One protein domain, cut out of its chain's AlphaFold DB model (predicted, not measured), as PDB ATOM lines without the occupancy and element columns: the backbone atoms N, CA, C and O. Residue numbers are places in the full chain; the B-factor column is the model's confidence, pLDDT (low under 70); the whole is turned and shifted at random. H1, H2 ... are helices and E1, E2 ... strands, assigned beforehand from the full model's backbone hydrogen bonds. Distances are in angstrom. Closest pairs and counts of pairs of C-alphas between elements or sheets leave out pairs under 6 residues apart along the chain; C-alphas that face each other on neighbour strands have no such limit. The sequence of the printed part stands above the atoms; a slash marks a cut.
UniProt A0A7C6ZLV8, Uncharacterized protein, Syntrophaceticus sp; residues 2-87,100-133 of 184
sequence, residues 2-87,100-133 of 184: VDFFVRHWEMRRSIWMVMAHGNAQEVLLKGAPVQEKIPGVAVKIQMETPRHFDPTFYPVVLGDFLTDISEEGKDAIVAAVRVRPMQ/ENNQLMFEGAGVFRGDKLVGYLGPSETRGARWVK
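Overview. This is residues 2 to 87 and 100 to 133 of the 184 residues of an uncharacterized protein of Syntrophaceticus sp (UniProt A0A7C6ZLV8). A long, strongly twisted ribbon of two antiparallel strands, E1 and E2, runs through the middle, and the shorter E3 folds back beside residues 108 to 113 of E2. Helices pack round this sheet: H2 near one end of the ribbon, H4 near the other, and H5 beside the bend of E2, while H3 packs on H2 and the little H1 lies far out near H4. The 120 printed residues hold five named helices and three named strands, in the order H1 H2 H3 H4 E1 E2 E3 H5; the sheet order is E1 - E2 - E3, all antiparallel, and the class is mixed, helices and strands. The whole is compact, with a radius of gyration of the C-alphas of 14.4 A and spans of 44 by 35 by 25 A.

Along the chain. E1, residues 76 to 85, is 29.3 A long and begins at C-alpha 76, (-36.149, 37.811, -0.650). E2, residues 102 to 113, is 31.3 A long and bends by 55 degrees at residue 108. E3, residues 116 to 121, spans 14.9 A. H5, residues 123 to 132, spans 14.5 A and ends at C-alpha 132, (-31.869, 30.475, -11.737). H4 is residues 62 to 70, 12.2 A; H3 residues 39 to 48, 14.1 A; H2 residues 24 to 30, 10.1 A. H1, residues 3 to 6, spans 5.2 A from C-alpha 3, (-44.832, 46.839, 8.682).

Arrangement. E1 and E2 are antiparallel, at 156 degrees, with N 78 and O 110 3.0 A apart and N 103 and O 84 2.8 A apart, within hydrogen-bond range. E2 and E3 form a hairpin, with N 121 and O 109 at 2.8 A. H5 is on one face of the sheet and H4 on the other, three layers with helices on both faces; H2 is on the same face as H4. The closest C-alphas of H5 and E2 are those of Gly 108 and Pro 123, 4.2 A apart; those of H4 and E1 are Asp 68 and Ala 76, 5.1 A; those of H2 and E1 are Val 27 and Val 83, 6.0 A. H3 only grazes the sheet with its residues 39 to 47. H2 and H3 touch, about perpendicular at 77 degrees, the C-alphas of Leu 28 and Pro 39 being closest at 5.8 A. H1 is not on the sheet but is near H4. In H2, H3, H4 and H5 every O i to N i+4 pair is within hydrogen-bond range; H1 is too short for such a pair.

Size, cuts and confidence. The two C-alphas farthest apart, those of Glu 72 and Glu 100, are 44.9 A apart. Residues 88 to 99 are not printed, and C-alphas 87 and 100 are 10.0 A apart across this cut. The links H1 to H2 and H3 to H4 are long; in them, residues 16 to 17 pair with residues 60 to 61, antiparallel. The mean pLDDT of the printed part is 85.8; residues 2 to 10, 34, 50, 87 and 100 are under 70.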
ATOM      1  N   VAL A   2     -40.566  46.277   8.856       60.53
ATOM      2  CA  VAL A   2     -41.104  46.747   7.566       60.53
ATOM      3  C   VAL A   2     -42.587  47.164   7.632       60.53
ATOM      4  O   VAL A   2     -42.989  48.077   6.920       60.53
ATOM      5  N   ASP A   3     -43.382  46.581   8.541       60.50
ATOM      6  CA  ASP A   3     -44.832  46.839   8.682       60.50
ATOM      7  C   ASP A   3     -45.195  48.329   8.870       60.50
ATOM      8  O   ASP A   3     -46.204  48.791   8.339       60.50
ATOM      9  N   PHE A   4     -44.340  49.118   9.535       59.59
ATOM     10  CA  PHE A   4     -44.547  50.566   9.691       59.59
ATOM     11  C   PHE A   4     -44.559  51.304   8.345       59.59
ATOM     12  O   PHE A   4     -45.386  52.186   8.117       59.59
ATOM     13  N   PHE A   5     -43.671  50.913   7.428       59.19
ATOM     14  CA  PHE A   5     -43.564  51.527   6.109       59.19
ATOM     15  C   PHE A   5     -44.720  51.115   5.192       59.19
ATOM     16  O   PHE A   5     -45.208  51.933   4.423       59.19
ATOM     17  N   VAL A   6     -45.222  49.882   5.299       59.22
ATOM     18  CA  VAL A   6     -46.332  49.399   4.453       59.22
ATOM     19  C   VAL A   6     -47.641  50.143   4.729       59.22
ATOM     20  O   VAL A   6     -48.469  50.301   3.836       59.22
ATOM     21  N   ARG A   7     -47.833  50.620   5.963       64.38
ATOM     22  CA  ARG A   7     -49.067  51.294   6.394       64.38
ATOM     23  C   ARG A   7     -49.087  52.792   6.093       64.38
ATOM     24  O   ARG A   7     -50.145  53.410   6.200       64.38
ATOM     25  N   HIS A   8     -47.952  53.386   5.724       65.00
ATOM     26  CA  HIS A   8     -47.885  54.811   5.424       65.00
ATOM     27  C   HIS A   8     -48.283  55.066   3.967       65.00
ATOM     28  O   HIS A   8     -47.644  54.582   3.039       65.00
ATOM     29  N   TRP A   9     -49.326  55.867   3.765       59.28
ATOM     30  CA  TRP A   9     -49.906  56.204   2.456       59.28
ATOM     31  C   TRP A   9     -48.917  56.822   1.444       59.28
ATOM     32  O   TRP A   9     -49.143  56.757   0.238       59.28
ATOM     33  N   GLU A  10     -47.802  57.377   1.922       62.69
ATOM     34  CA  GLU A  10     -46.719  57.943   1.104       62.69
ATOM     35  C   GLU A  10     -45.793  56.869   0.487       62.69
ATOM     36  O   GLU A  10     -45.070  57.135  -0.477       62.69
ATOM     37  N   MET A  11     -45.791  55.642   1.028       72.62
ATOM     38  CA  MET A  11     -44.884  54.573   0.606       72.62
ATOM     39  C   MET A  11     -45.435  53.853  -0.624       72.62
ATOM     40  O   MET A  11     -46.315  52.993  -0.558       72.62
ATOM     41  N   ARG A  12     -44.890  54.195  -1.792       85.25
ATOM     42  CA  ARG A  12     -45.244  53.536  -3.053       85.25
ATOM     43  C   ARG A  12     -44.556  52.175  -3.153       85.25
ATOM     44  O   ARG A  12     -43.350  52.062  -2.959       85.25
ATOM     45  N   ARG A  13     -45.299  51.150  -3.580       86.75
ATOM     46  CA  ARG A  13     -44.747  49.806  -3.862       86.75
ATOM     47  C   ARG A  13     -43.657  49.804  -4.941       86.75
ATOM     48  O   ARG A  13     -42.860  48.880  -4.989       86.75
ATOM     49  N   SER A  14     -43.604  50.838  -5.776       89.94
ATOM     50  CA  SER A  14     -42.593  51.018  -6.821       89.94
ATOM     51  C   SER A  14     -41.308  51.707  -6.337       89.94
ATOM     52  O   SER A  14     -40.485  52.087  -7.164       89.94
ATOM     53  N   ILE A  15     -41.138  51.950  -5.033       90.69
ATOM     54  CA  ILE A  15     -39.888  52.505  -4.498       90.69
ATOM     55  C   ILE A  15     -38.791  51.445  -4.612       90.69
ATOM     56  O   ILE A  15     -38.967  50.322  -4.143       90.69
ATOM     57  N   TRP A  16     -37.655  51.815  -5.206       92.31
ATOM     58  CA  TRP A  16     -36.468  50.968  -5.258       92.31
ATOM     59  C   TRP A  16     -35.944  50.666  -3.861       92.31
ATOM     60  O   TRP A  16     -35.781  51.569  -3.038       92.31
ATOM     61  N   MET A  17     -35.644  49.397  -3.615       92.38
ATOM     62  CA  MET A  17     -35.008  48.955  -2.390       92.38
ATOM     63  C   MET A  17     -33.532  48.670  -2.619       92.38
ATOM     64  O   MET A  17     -33.132  48.042  -3.597       92.38
ATOM     65  N   VAL A  18     -32.725  49.117  -1.666       93.56
ATOM     66  CA  VAL A  18     -31.294  48.853  -1.618       93.56
ATOM     67  C   VAL A  18     -30.895  48.602  -0.173       93.56
ATOM     68  O   VAL A  18     -31.434  49.221   0.746       93.56
ATOM     69  N   MET A  19     -29.944  47.704   0.030       94.38
ATOM     70  CA  MET A  19     -29.353  47.441   1.332       94.38
ATOM     71  C   MET A  19     -27.923  47.977   1.361       94.38
ATOM     72  O   MET A  19     -27.176  47.834   0.398       94.38
ATOM     73  N   ALA A  20     -27.532  48.617   2.460       93.56
ATOM     74  CA  ALA A  20     -26.154  49.027   2.667       93.56
ATOM     75  C   ALA A  20     -25.362  47.884   3.306       93.56
ATOM     76  O   ALA A  20     -25.749  47.368   4.354       93.56
ATOM     77  N   HIS A  21     -24.216  47.543   2.724       89.75
ATOM     78  CA  HIS A  21     -23.202  46.772   3.427       89.75
ATOM     79  C   HIS A  21     -22.682  47.604   4.603       89.75
ATOM     80  O   HIS A  21     -21.960  48.581   4.408       89.75
ATOM     81  N   GLY A  22     -23.044  47.215   5.823       87.81
ATOM     82  CA  GLY A  22     -22.694  47.968   7.024       87.81
ATOM     83  C   GLY A  22     -23.649  49.137   7.267       87.81
ATOM     84  O   GLY A  22     -24.851  48.939   7.425       87.81
ATOM     85  N   ASN A  23     -23.119  50.357   7.373       90.06
ATOM     86  CA  ASN A  23     -23.898  51.506   7.830       90.06
ATOM     87  C   ASN A  23     -24.575  52.257   6.666       90.06
ATOM     88  O   ASN A  23     -23.911  52.866   5.829       90.06
ATOM     89  N   ALA A  24     -25.910  52.293   6.662       91.81
ATOM     90  CA  ALA A  24     -26.695  53.028   5.667       91.81
ATOM     91  C   ALA A  24     -26.438  54.546   5.669       91.81
ATOM     92  O   ALA A  24     -26.508  55.181   4.618       91.81
ATOM     93  N   GLN A  25     -26.085  55.130   6.817       90.50
ATOM     94  CA  GLN A  25     -25.706  56.540   6.914       90.50
ATOM     95  C   GLN A  25     -24.500  56.855   6.024       90.50
ATOM     96  O   GLN A  25     -24.443  57.926   5.428       90.50
ATOM     97  N   GLU A  26     -23.547  55.931   5.892       88.69
ATOM     98  CA  GLU A  26     -22.375  56.160   5.050       88.69
ATOM     99  C   GLU A  26     -22.758  56.269   3.572       88.69
ATOM    100  O   GLU A  26     -22.296  57.173   2.879       88.69
ATOM    101  N   VAL A  27     -23.683  55.425   3.114       89.06
ATOM    102  CA  VAL A  27     -24.241  55.492   1.756       89.06
ATOM    103  C   VAL A  27     -24.945  56.831   1.517       89.06
ATOM    104  O   VAL A  27     -24.756  57.449   0.470       89.06
ATOM    105  N   LEU A  28     -25.706  57.322   2.496       87.81
ATOM    106  CA  LEU A  28     -26.442  58.586   2.394       87.81
ATOM    107  C   LEU A  28     -25.567  59.840   2.527       87.81
ATOM    108  O   LEU A  28     -25.959  60.902   2.057       87.81
ATOM    109  N   LEU A  29     -24.409  59.759   3.179       85.50
ATOM    110  CA  LEU A  29     -23.532  60.922   3.363       85.50
ATOM    111  C   LEU A  29     -22.390  60.970   2.349       85.50
ATOM    112  O   LEU A  29     -21.950  62.055   1.984       85.50
ATOM    113  N   LYS A  30     -21.904  59.809   1.900       84.50
ATOM    114  CA  LYS A  30     -20.698  59.689   1.066       84.50
ATOM    115  C   LYS A  30     -20.930  58.986  -0.274       84.50
ATOM    116  O   LYS A  30     -20.011  58.915  -1.078       84.50
ATOM    117  N   GLY A  31     -22.123  58.443  -0.520       78.06
ATOM    118  CA  GLY A  31     -22.429  57.699  -1.747       78.06
ATOM    119  C   GLY A  31     -22.822  58.561  -2.951       78.06
ATOM    120  O   GLY A  31     -22.995  58.017  -4.039       78.06
ATOM    121  N   ALA A  32     -22.986  59.877  -2.781       76.00
ATOM    122  CA  ALA A  32     -23.292  60.786  -3.884       76.00
ATOM    123  C   ALA A  32     -22.091  60.895  -4.845       76.00
ATOM    124  O   ALA A  32     -21.021  61.336  -4.415       76.00
ATOM    125  N   PRO A  33     -22.231  60.528  -6.133       72.00
ATOM    126  CA  PRO A  33     -21.196  60.800  -7.121       72.00
ATOM    127  C   PRO A  33     -21.097  62.309  -7.390       72.00
ATOM    128  O   PRO A  33     -22.050  63.054  -7.197       72.00
ATOM    129  N   VAL A  34     -19.968  62.762  -7.939       68.12
ATOM    130  CA  VAL A  34     -19.732  64.190  -8.254       68.12
ATOM    131  C   VAL A  34     -20.846  64.802  -9.121       68.12
ATOM    132  O   VAL A  34     -21.168  65.980  -8.990       68.12
ATOM    133  N   GLN A  35     -21.446  63.992  -9.997       71.00
ATOM    134  CA  GLN A  35     -22.473  64.411 -10.954       71.00
ATOM    135  C   GLN A  35     -23.888  64.483 -10.351       71.00
ATOM    136  O   GLN A  35     -24.722  65.206 -10.884       71.00
ATOM    137  N   GLU A  36     -24.163  63.773  -9.250       79.25
ATOM    138  CA  GLU A  36     -25.481  63.734  -8.602       79.25
ATOM    139  C   GLU A  36     -25.327  63.889  -7.087       79.25
ATOM    140  O   GLU A  36     -24.859  62.990  -6.390       79.25
ATOM    141  N   LYS A  37     -25.749  65.046  -6.572       80.12
ATOM    142  CA  LYS A  37     -25.563  65.435  -5.168       80.12
ATOM    143  C   LYS A  37     -26.488  64.686  -4.212       80.12
ATOM    144  O   LYS A  37     -26.239  64.703  -3.011       80.12
ATOM    145  N   ILE A  38     -27.555  64.064  -4.718       85.31
ATOM    146  CA  ILE A  38     -28.535  63.329  -3.920       85.31
ATOM    147  C   ILE A  38     -28.278  61.818  -4.079       85.31
ATOM    148  O   ILE A  38     -28.660  61.235  -5.096       85.31
ATOM    149  N   PRO A  39     -27.709  61.125  -3.069       83.75
ATOM    150  CA  PRO A  39     -27.362  59.704  -3.180       83.75
ATOM    151  C   PRO A  39     -28.547  58.806  -3.538       83.75
ATOM    152  O   PRO A  39     -28.394  57.866  -4.307       83.75
ATOM    153  N   GLY A  40     -29.744  59.104  -3.020       86.19
ATOM    154  CA  GLY A  40     -30.953  58.345  -3.351       86.19
ATOM    155  C   GLY A  40     -31.325  58.428  -4.836       86.19
ATOM    156  O   GLY A  40     -31.729  57.426  -5.423       86.19
ATOM    157  N   VAL A  41     -31.129  59.593  -5.466       86.94
ATOM    158  CA  VAL A  41     -31.329  59.773  -6.913       86.94
ATOM    159  C   VAL A  41     -30.239  59.033  -7.684       86.94
ATOM    160  O   VAL A  41     -30.552  58.326  -8.638       86.94
ATOM    161  N   ALA A  42     -28.986  59.096  -7.226       85.44
ATOM    162  CA  ALA A  42     -27.887  58.354  -7.839       85.44
ATOM    163  C   ALA A  42     -28.117  56.833  -7.808       85.44
ATOM    164  O   ALA A  42     -27.948  56.167  -8.828       85.44
ATOM    165  N   VAL A  43     -28.554  56.279  -6.669       88.25
ATOM    166  CA  VAL A  43     -28.919  54.856  -6.552       88.25
ATOM    167  C   VAL A  43     -30.070  54.525  -7.488       88.25
ATOM    168  O   VAL A  43     -29.984  53.543  -8.218       88.25
ATOM    169  N   LYS A  44     -31.127  55.346  -7.505       89.00
ATOM    170  CA  LYS A  44     -32.278  55.148  -8.389       89.00
ATOM    171  C   LYS A  44     -31.853  55.086  -9.857       89.00
ATOM    172  O   LYS A  44     -32.205  54.129 -10.533       89.00
ATOM    173  N   ILE A  45     -31.064  56.055 -10.328       87.19
ATOM    174  CA  ILE A  45     -30.562  56.079 -11.710       87.19
ATOM    175  C   ILE A  45     -29.781  54.795 -12.009       87.19
ATOM    176  O   ILE A  45     -29.984  54.190 -13.058       87.19
ATOM    177  N   GLN A  46     -28.926  54.339 -11.089       85.12
ATOM    178  CA  GLN A  46     -28.164  53.105 -11.291       85.12
ATOM    179  C   GLN A  46     -29.028  51.833 -11.263       85.12
ATOM    180  O   GLN A  46     -28.695  50.884 -11.964       85.12
ATOM    181  N   MET A  47     -30.113  51.802 -10.484       86.88
ATOM    182  CA  MET A  47     -31.078  50.693 -10.466       86.88
ATOM    183  C   MET A  47     -31.941  50.653 -11.731       86.88
ATOM    184  O   MET A  47     -32.265  49.573 -12.213       86.88
ATOM    185  N   GLU A  48     -32.314  51.821 -12.262       86.88
ATOM    186  CA  GLU A  48     -33.126  51.958 -13.479       86.88
ATOM    187  C   GLU A  48     -32.312  51.748 -14.755       86.88
ATOM    188  O   GLU A  48     -32.866  51.345 -15.774       86.88
ATOM    189  N   THR A  49     -31.003  52.008 -14.703       83.38
ATOM    190  CA  THR A  49     -30.088  51.788 -15.824       83.38
ATOM    191  C   THR A  49     -29.733  50.306 -15.895       83.38
ATOM    192  O   THR A  49     -28.984  49.818 -15.043       83.38
ATOM    193  N   PRO A  50     -30.201  49.557 -16.908       69.38
ATOM    194  CA  PRO A  50     -29.918  48.137 -16.957       69.38
ATOM    195  C   PRO A  50     -28.441  47.937 -17.309       69.38
ATOM    196  O   PRO A  50     -27.955  48.396 -18.350       69.38
ATOM    197  N   ARG A  51     -27.704  47.252 -16.429       70.81
ATOM    198  CA  ARG A  51     -26.302  46.882 -16.663       70.81
ATOM    199  C   ARG A  51     -26.227  45.657 -17.568       70.81
ATOM    200  O   ARG A  51     -25.833  44.582 -17.130       70.81
ATOM    201  N   HIS A  52     -26.565  45.859 -18.840       70.94
ATOM    202  CA  HIS A  52     -26.583  44.819 -19.873       70.94
ATOM    203  C   HIS A  52     -25.249  44.080 -20.022       70.94
ATOM    204  O   HIS A  52     -25.236  42.975 -20.533       70.94
ATOM    205  N   PHE A  53     -24.126  44.659 -19.591       75.56
ATOM    206  CA  PHE A  53     -22.818  44.003 -19.666       75.56
ATOM    207  C   PHE A  53     -22.353  43.398 -18.337       75.56
ATOM    208  O   PHE A  53     -21.465  42.548 -18.337       75.56
ATOM    209  N   ASP A  54     -22.955  43.789 -17.210       81.69
ATOM    210  CA  ASP A  54     -22.556  43.317 -15.882       81.69
ATOM    211  C   ASP A  54     -23.745  43.221 -14.900       81.69
ATOM    212  O   ASP A  54     -23.924  44.085 -14.032       81.69
ATOM    213  N   PRO A  55     -24.590  42.179 -15.015       82.69
ATOM    214  CA  PRO A  55     -25.753  41.969 -14.150       82.69
ATOM    215  C   PRO A  55     -25.350  41.376 -12.785       82.69
ATOM    216  O   PRO A  55     -25.727  40.262 -12.424       82.69
ATOM    217  N   THR A  56     -24.553  42.115 -12.012       87.06
ATOM    218  CA  THR A  56     -23.950  41.671 -10.736       87.06
ATOM    219  C   THR A  56     -24.701  42.095  -9.477       87.06
ATOM    220  O   THR A  56     -24.259  41.805  -8.369       87.06
ATOM    221  N   PHE A  57     -25.847  42.756  -9.618       90.56
ATOM    222  CA  PHE A  57     -26.717  43.159  -8.509       90.56
ATOM    223  C   PHE A  57     -28.162  42.730  -8.771       90.56
ATOM    224  O   PHE A  57     -28.514  42.411  -9.906       90.56
ATOM    225  N   TYR A  58     -29.007  42.716  -7.738       91.94
ATOM    226  CA  TYR A  58     -30.404  42.273  -7.833       91.94
ATOM    227  C   TYR A  58     -31.383  43.444  -7.615       91.94
ATOM    228  O   TYR A  58     -31.722  43.740  -6.464       91.94
ATOM    229  N   PRO A  59     -31.818  44.153  -8.675       90.81
ATOM    230  CA  PRO A  59     -32.768  45.252  -8.529       90.81
ATOM    231  C   PRO A  59     -34.124  44.719  -8.057       90.81
ATOM    232  O   PRO A  59     -34.651  43.748  -8.608       90.81
ATOM    233  N   VAL A  60     -34.687  45.357  -7.034       92.69
ATOM    234  CA  VAL A  60     -35.989  45.000  -6.468       92.69
ATOM    235  C   VAL A  60     -36.691  46.252  -5.952       92.69
ATOM    236  O   VAL A  60     -36.057  47.169  -5.422       92.69
ATOM    237  N   VAL A  61     -38.007  46.307  -6.128       93.94
ATOM    238  CA  VAL A  61     -38.856  47.360  -5.563       93.94
ATOM    239  C   VAL A  61     -39.543  46.863  -4.294       93.94
ATOM    240  O   VAL A  61     -39.663  45.661  -4.063       93.94
ATOM    241  N   LEU A  62     -40.028  47.790  -3.470       93.12
ATOM    242  CA  LEU A  62     -40.668  47.482  -2.193       93.12
ATOM    243  C   LEU A  62     -41.822  46.481  -2.327       93.12
ATOM    244  O   LEU A  62     -41.951  45.593  -1.496       93.12
ATOM    245  N   GLY A  63     -42.651  46.598  -3.364       92.81
ATOM    246  CA  GLY A  63     -43.766  45.680  -3.600       92.81
ATOM    247  C   GLY A  63     -43.321  44.231  -3.792       92.81
ATOM    248  O   GLY A  63     -43.891  43.336  -3.169       92.81
ATOM    249  N   ASP A  64     -42.286  44.017  -4.601       93.19
ATOM    250  CA  ASP A  64     -41.736  42.686  -4.874       93.19
ATOM    251  C   ASP A  64     -41.082  42.112  -3.619       93.19
ATOM    252  O   ASP A  64     -41.335  40.968  -3.261       93.19
ATOM    253  N   PHE A  65     -40.322  42.932  -2.885       94.56
ATOM    254  CA  PHE A  65     -39.738  42.524  -1.609       94.56
ATOM    255  C   PHE A  65     -40.811  42.108  -0.596       94.56
ATOM    256  O   PHE A  65     -40.695  41.057   0.025       94.56
ATOM    257  N   LEU A  66     -41.873  42.906  -0.440       92.75
ATOM    258  CA  LEU A  66     -42.985  42.588   0.461       92.75
ATOM    259  C   LEU A  66     -43.701  41.296   0.069       92.75
ATOM    260  O   LEU A  66     -44.138  40.554   0.947       92.75
ATOM    261  N   THR A  67     -43.820  41.042  -1.233       92.44
ATOM    262  CA  THR A  67     -44.391  39.800  -1.760       92.44
ATOM    263  C   THR A  67     -43.484  38.621  -1.407       92.44
ATOM    264  O   THR A  67     -43.943  37.680  -0.767       92.44
ATOM    265  N   ASP A  68     -42.185  38.723  -1.704       93.31
ATOM    266  CA  ASP A  68     -41.204  37.665  -1.448       93.31
ATOM    267  C   ASP A  68     -41.110  37.289   0.041       93.31
ATOM    268  O   ASP A  68     -41.012  36.110   0.354       93.31
ATOM    269  N   ILE A  69     -41.168  38.252   0.972       93.00
ATOM    270  CA  ILE A  69     -41.088  37.953   2.417       93.00
ATOM    271  C   ILE A  69     -42.392  37.404   3.013       93.00
ATOM    272  O   ILE A  69     -42.382  36.929   4.149       93.00
ATOM    273  N   SER A  70     -43.513  37.550   2.300       89.31
ATOM    274  CA  SER A  70     -44.837  37.117   2.765       89.31
ATOM    275  C   SER A  70     -45.231  35.748   2.212       89.31
ATOM    276  O   SER A  70     -46.116  35.102   2.769       89.31
ATOM    277  N   GLU A  71     -44.608  35.314   1.117       89.69
ATOM    278  CA  GLU A  71     -44.878  34.028   0.483       89.69
ATOM    279  C   GLU A  71     -44.039  32.904   1.099       89.69
ATOM    280  O   GLU A  71     -42.823  33.004   1.261       89.69
ATOM    281  N   GLU A  72     -44.694  31.789   1.415       87.06
ATOM    282  CA  GLU A  72     -44.006  30.605   1.917       87.06
ATOM    283  C   GLU A  72     -43.138  29.968   0.819       87.06
ATOM    284  O   GLU A  72     -43.520  29.898  -0.351       87.06
ATOM    285  N   GLY A  73     -41.942  29.507   1.194       85.00
ATOM    286  CA  GLY A  73     -40.992  28.894   0.262       85.00
ATOM    287  C   GLY A  73     -40.168  29.883  -0.572       85.00
ATOM    288  O   GLY A  73     -39.417  29.446  -1.444       85.00
ATOM    289  N   LYS A  74     -40.262  31.194  -0.305       89.12
ATOM    290  CA  LYS A  74     -39.422  32.221  -0.934       89.12
ATOM    291  C   LYS A  74     -38.618  32.994   0.109       89.12
ATOM    292  O   LYS A  74     -39.128  33.389   1.148       89.12
ATOM    293  N   ASP A  75     -37.345  33.216  -0.206       93.31
ATOM    294  CA  ASP A  75     -36.474  34.156   0.501       93.31
ATOM    295  C   ASP A  75     -36.230  35.363  -0.433       93.31
ATOM    296  O   ASP A  75     -36.023  35.207  -1.649       93.31
ATOM    297  N   ALA A  76     -36.269  36.576   0.123       95.19
ATOM    298  CA  ALA A  76     -36.149  37.811  -0.650       95.19
ATOM    299  C   ALA A  76     -34.679  38.165  -0.911       95.19
ATOM    300  O   ALA A  76     -33.808  37.964  -0.062       95.19
ATOM    301  N   ILE A  77     -34.397  38.728  -2.090       95.88
ATOM    302  CA  ILE A  77     -33.048  39.150  -2.493       95.88
ATOM    303  C   ILE A  77     -33.078  40.641  -2.815       95.88
ATOM    304  O   ILE A  77     -33.880  41.082  -3.635       95.88
ATOM    305  N   VAL A  78     -32.193  41.410  -2.185       96.31
ATOM    306  CA  VAL A  78     -32.116  42.869  -2.353       96.31
ATOM    307  C   VAL A  78     -30.693  43.258  -2.716       96.31
ATOM    308  O   VAL A  78     -29.761  42.871  -2.016       96.31
ATOM    309  N   ALA A  79     -30.506  44.038  -3.780       95.38
ATOM    310  CA  ALA A  79     -29.199  44.574  -4.143       95.38
ATOM    311  C   ALA A  79     -28.502  45.266  -2.962       95.38
ATOM    312  O   ALA A  79     -29.111  46.040  -2.215       95.38
ATOM    313  N   ALA A  80     -27.207  44.987  -2.823       94.69
ATOM    314  CA  ALA A  80     -26.380  45.500  -1.746       94.69
ATOM    315  C   ALA A  80     -25.373  46.521  -2.285       94.69
ATOM    316  O   ALA A  80     -24.748  46.297  -3.322       94.69
ATOM    317  N   VAL A  81     -25.203  47.638  -1.580       92.94
ATOM    318  CA  VAL A  81     -24.285  48.717  -1.963       92.94
ATOM    319  C   VAL A  81     -23.286  49.019  -0.863       92.94
ATOM    320  O   VAL A  81     -23.572  48.874   0.325       92.94
ATOM    321  N   ARG A  82     -22.109  49.487  -1.264       91.38
ATOM    322  CA  ARG A  82     -21.055  49.962  -0.373       91.38
ATOM    323  C   ARG A  82     -20.436  51.228  -0.948       91.38
ATOM    324  O   ARG A  82     -20.368  51.397  -2.162       91.38
ATOM    325  N   VAL A  83     -19.974  52.112  -0.072       89.19
ATOM    326  CA  VAL A  83     -19.157  53.257  -0.478       89.19
ATOM    327  C   VAL A  83     -17.690  52.843  -0.463       89.19
ATOM    328  O   VAL A  83     -17.210  52.275   0.518       89.19
ATOM    329  N   ARG A  84     -16.979  53.111  -1.557       85.38
ATOM    330  CA  ARG A  84     -15.538  52.879  -1.681       85.38
ATOM    331  C   ARG A  84     -14.834  54.168  -2.101       85.38
ATOM    332  O   ARG A  84     -15.426  54.944  -2.848       85.38
ATOM    333  N   PRO A  85     -13.577  54.388  -1.688       80.12
ATOM    334  CA  PRO A  85     -12.751  55.421  -2.293       80.12
ATOM    335  C   PRO A  85     -12.604  55.139  -3.792       80.12
ATOM    336  O   PRO A  85     -12.319  54.008  -4.190       80.12
ATOM    337  N   MET A  86     -12.791  56.159  -4.619       71.19
ATOM    338  CA  MET A  86     -12.547  56.106  -6.053       71.19
ATOM    339  C   MET A  86     -11.044  55.907  -6.264       71.19
ATOM    340  O   MET A  86     -10.251  56.825  -6.056       71.19
ATOM    341  N   GLN A  87     -10.639  54.707  -6.672       60.56
ATOM    342  CA  GLN A  87      -9.285  54.493  -7.164       60.56
ATOM    343  C   GLN A  87      -9.215  55.026  -8.595       60.56
ATOM    344  O   GLN A  87      -9.515  54.319  -9.554       60.56
ATOM    345  N   GLU A 100     -11.598  63.290  -0.983       55.72
ATOM    346  CA  GLU A 100     -11.904  61.858  -0.981       55.72
ATOM    347  C   GLU A 100     -13.095  61.626  -1.915       55.72
ATOM    348  O   GLU A 100     -14.258  61.707  -1.514       55.72
ATOM    349  N   ASN A 101     -12.810  61.410  -3.197       70.75
ATOM    350  CA  ASN A 101     -13.823  61.076  -4.177       70.75
ATOM    351  C   ASN A 101     -14.311  59.680  -3.816       70.75
ATOM    352  O   ASN A 101     -13.614  58.701  -4.044       70.75
ATOM    353  N   ASN A 102     -15.477  59.595  -3.192       78.38
ATOM    354  CA  ASN A 102     -16.115  58.338  -2.849       78.38
ATOM    355  C   ASN A 102     -17.066  57.926  -3.976       78.38
ATOM    356  O   ASN A 102     -17.672  58.763  -4.644       78.38
ATOM    357  N   GLN A 103     -17.186  56.623  -4.199       80.62
ATOM    358  CA  GLN A 103     -18.075  56.047  -5.194       80.62
ATOM    359  C   GLN A 103     -18.980  55.008  -4.540       80.62
ATOM    360  O   GLN A 103     -18.530  54.127  -3.805       80.62
ATOM    361  N   LEU A 104     -20.273  55.103  -4.839       86.44
ATOM    362  CA  LEU A 104     -21.236  54.056  -4.533       86.44
ATOM    363  C   LEU A 104     -21.059  52.901  -5.515       86.44
ATOM    364  O   LEU A 104     -21.173  53.081  -6.729       86.44
ATOM    365  N   MET A 105     -20.797  51.717  -4.977       87.50
ATOM    366  CA  MET A 105     -20.626  50.487  -5.736       87.50
ATOM    367  C   MET A 105     -21.666  49.461  -5.306       87.50
ATOM    368  O   MET A 105     -21.932  49.291  -4.116       87.50
ATOM    369  N   PHE A 106     -22.226  48.753  -6.280       90.06
ATOM    370  CA  PHE A 106     -23.014  47.558  -6.021       90.06
ATOM    371  C   PHE A 106     -22.074  46.385  -5.738       90.06
ATOM    372  O   PHE A 106     -21.186  46.091  -6.535       90.06
ATOM    373  N   GLU A 107     -22.275  45.716  -4.608       90.88
ATOM    374  CA  GLU A 107     -21.498  44.557  -4.162       90.88
ATOM    375  C   GLU A 107     -22.460  43.377  -3.932       90.88
ATOM    376  O   GLU A 107     -22.679  42.939  -2.800       90.88
ATOM    377  N   GLY A 108     -23.068  42.892  -5.022       93.94
ATOM    378  CA  GLY A 108     -23.964  41.737  -4.999       93.94
ATOM    379  C   GLY A 108     -25.340  42.027  -4.393       93.94
ATOM    380  O   GLY A 108     -26.014  42.995  -4.769       93.94
ATOM    381  N   ALA A 109     -25.778  41.167  -3.474       96.25
ATOM    382  CA  ALA A 109     -27.095  41.241  -2.851       96.25
ATOM    383  C   ALA A 109     -27.115  40.702  -1.411       96.25
ATOM    384  O   ALA A 109     -26.276  39.902  -1.011       96.25
ATOM    385  N   GLY A 110     -28.101  41.131  -0.628       96.69
ATOM    386  CA  GLY A 110     -28.471  40.517   0.645       96.69
ATOM    387  C   GLY A 110     -29.615  39.534   0.481       96.69
ATOM    388  O   GLY A 110     -30.533  39.780  -0.302       96.69
ATOM    389  N   VAL A 111     -29.571  38.461   1.264       96.44
ATOM    390  CA  VAL A 111     -30.620  37.442   1.337       96.44
ATOM    391  C   VAL A 111     -31.388  37.612   2.637       96.44
ATOM    392  O   VAL A 111     -30.794  37.636   3.719       96.44
ATOM    393  N   PHE A 112     -32.706  37.723   2.531       95.56
ATOM    394  CA  PHE A 112     -33.608  37.938   3.650       95.56
ATOM    395  C   PHE A 112     -34.518  36.731   3.848       95.56
ATOM    396  O   PHE A 112     -35.156  36.272   2.903       95.56
ATOM    397  N   ARG A 113     -34.610  36.268   5.097       93.62
ATOM    398  CA  ARG A 113     -35.621  35.313   5.551       93.62
ATOM    399  C   ARG A 113     -36.674  36.064   6.348       93.62
ATOM    400  O   ARG A 113     -36.391  36.546   7.451       93.62
ATOM    401  N   GLY A 114     -37.871  36.191   5.782       90.88
ATOM    402  CA  GLY A 114     -38.849  37.162   6.270       90.88
ATOM    403  C   GLY A 114     -38.242  38.569   6.262       90.88
ATOM    404  O   GLY A 114     -37.604  38.971   5.294       90.88
ATOM    405  N   ASP A 115     -38.358  39.312   7.364       89.31
ATOM    406  CA  ASP A 115     -37.798  40.667   7.476       89.31
ATOM    407  C   ASP A 115     -36.350  40.727   8.007       89.31
ATOM    408  O   ASP A 115     -35.868  41.806   8.364       89.31
ATOM    409  N   LYS A 116     -35.633  39.593   8.050       92.94
ATOM    410  CA  LYS A 116     -34.274  39.499   8.604       92.94
ATOM    411  C   LYS A 116     -33.243  39.147   7.543       92.94
ATOM    412  O   LYS A 116     -33.375  38.140   6.856       92.94
ATOM    413  N   LEU A 117     -32.170  39.929   7.478       94.81
ATOM    414  CA  LEU A 117     -30.988  39.600   6.688       94.81
ATOM    415  C   LEU A 117     -30.292  38.364   7.283       94.81
ATOM    416  O   LEU A 117     -29.965  38.359   8.470       94.81
ATOM    417  N   VAL A 118     -30.059  37.339   6.465       96.12
ATOM    418  CA  VAL A 118     -29.433  36.069   6.883       96.12
ATOM    419  C   VAL A 118     -28.116  35.772   6.172       96.12
ATOM    420  O   VAL A 118     -27.365  34.908   6.614       96.12
ATOM    421  N   GLY A 119     -27.806  36.494   5.095       95.31
ATOM    422  CA  GLY A 119     -26.567  36.303   4.356       95.31
ATOM    423  C   GLY A 119     -26.400  37.288   3.211       95.31
ATOM    424  O   GLY A 119     -27.262  38.131   2.956       95.31
ATOM    425  N   TYR A 120     -25.276  37.153   2.518       95.75
ATOM    426  CA  TYR A 120     -24.927  37.950   1.351       95.75
ATOM    427  C   TYR A 120     -24.578  37.024   0.195       95.75
ATOM    428  O   TYR A 120     -23.990  35.967   0.408       95.75
ATOM    429  N   LEU A 121     -24.916  37.463  -1.010       96.62
ATOM    430  CA  LEU A 121     -24.421  36.915  -2.259       96.62
ATOM    431  C   LEU A 121     -23.415  37.909  -2.830       96.62
ATOM    432  O   LEU A 121     -23.722  39.095  -2.971       96.62
ATOM    433  N   GLY A 122     -22.230  37.433  -3.192       95.50
ATOM    434  CA  GLY A 122     -21.277  38.210  -3.973       95.50
ATOM    435  C   GLY A 122     -21.793  38.504  -5.391       95.50
ATOM    436  O   GLY A 122     -22.832  37.982  -5.803       95.50
ATOM    437  N   PRO A 123     -21.068  39.313  -6.183       92.31
ATOM    438  CA  PRO A 123     -21.430  39.635  -7.566       92.31
ATOM    439  C   PRO A 123     -21.739  38.407  -8.443       92.31
ATOM    440  O   PRO A 123     -22.779  38.359  -9.102       92.31
ATOM    441  N   SER A 124     -20.875  37.387  -8.419       91.81
ATOM    442  CA  SER A 124     -21.052  36.164  -9.219       91.81
ATOM    443  C   SER A 124     -22.216  35.300  -8.728       91.81
ATOM    444  O   SER A 124     -22.990  34.797  -9.538       91.81
ATOM    445  N   GLU A 125     -22.392  35.169  -7.413       95.50
ATOM    446  CA  GLU A 125     -23.512  34.423  -6.822       95.50
ATOM    447  C   GLU A 125     -24.849  35.123  -7.095       95.50
ATOM    448  O   GLU A 125     -25.843  34.479  -7.416       95.50
ATOM    449  N   THR A 126     -24.861  36.457  -7.043       95.00
ATOM    450  CA  THR A 126     -26.031  37.276  -7.376       95.00
ATOM    451  C   THR A 126     -26.426  37.085  -8.836       95.00
ATOM    452  O   THR A 126     -27.610  36.915  -9.134       95.00
ATOM    453  N   ARG A 127     -25.444  37.044  -9.748       91.75
ATOM    454  CA  ARG A 127     -25.669  36.715 -11.160       91.75
ATOM    455  C   ARG A 127     -26.262  35.310 -11.317       91.75
ATOM    456  O   ARG A 127     -27.281  35.159 -11.982       91.75
ATOM    457  N   GLY A 128     -25.699  34.305 -10.643       92.81
ATOM    458  CA  GLY A 128     -26.242  32.942 -10.644       92.81
ATOM    459  C   GLY A 128     -27.684  32.870 -10.123       92.81
ATOM    460  O   GLY A 128     -28.536  32.234 -10.739       92.81
ATOM    461  N   ALA A 129     -28.003  33.592  -9.046       94.25
ATOM    462  CA  ALA A 129     -29.365  33.677  -8.518       94.25
ATOM    463  C   ALA A 129     -30.344  34.327  -9.512       94.25
ATOM    464  O   ALA A 129     -31.499  33.903  -9.611       94.25
ATOM    465  N   ARG A 130     -29.898  35.338 -10.272       92.69
ATOM    466  CA  ARG A 130     -30.684  35.917 -11.374       92.69
ATOM    467  C   ARG A 130     -30.940  34.885 -12.466       92.69
ATOM    468  O   ARG A 130     -32.092  34.740 -12.867       92.69
ATOM    469  N   TRP A 131     -29.916  34.140 -12.882       92.69
ATOM    470  CA  TRP A 131     -30.052  33.088 -13.888       92.69
ATOM    471  C   TRP A 131     -31.041  32.008 -13.477       92.69
ATOM    472  O   TRP A 131     -31.979  31.742 -14.218       92.69
ATOM    473  N   VAL A 132     -30.918  31.469 -12.260       93.69
ATOM    474  CA  VAL A 132     -31.869  30.475 -11.737       93.69
ATOM    475  C   VAL A 132     -33.300  31.016 -11.768       93.69
ATOM    476  O   VAL A 132     -34.204  30.320 -12.223       93.69
ATOM    477  N   LYS A 133     -33.507  32.282 -11.376       91.50
ATOM    478  CA  LYS A 133     -34.817  32.960 -11.418       91.50
ATOM    479  C   LYS A 133     -35.253  33.415 -12.827       91.50
ATOM    480  O   LYS A 133     -36.237  34.142 -12.935       91.50
TER     481      LYS A 133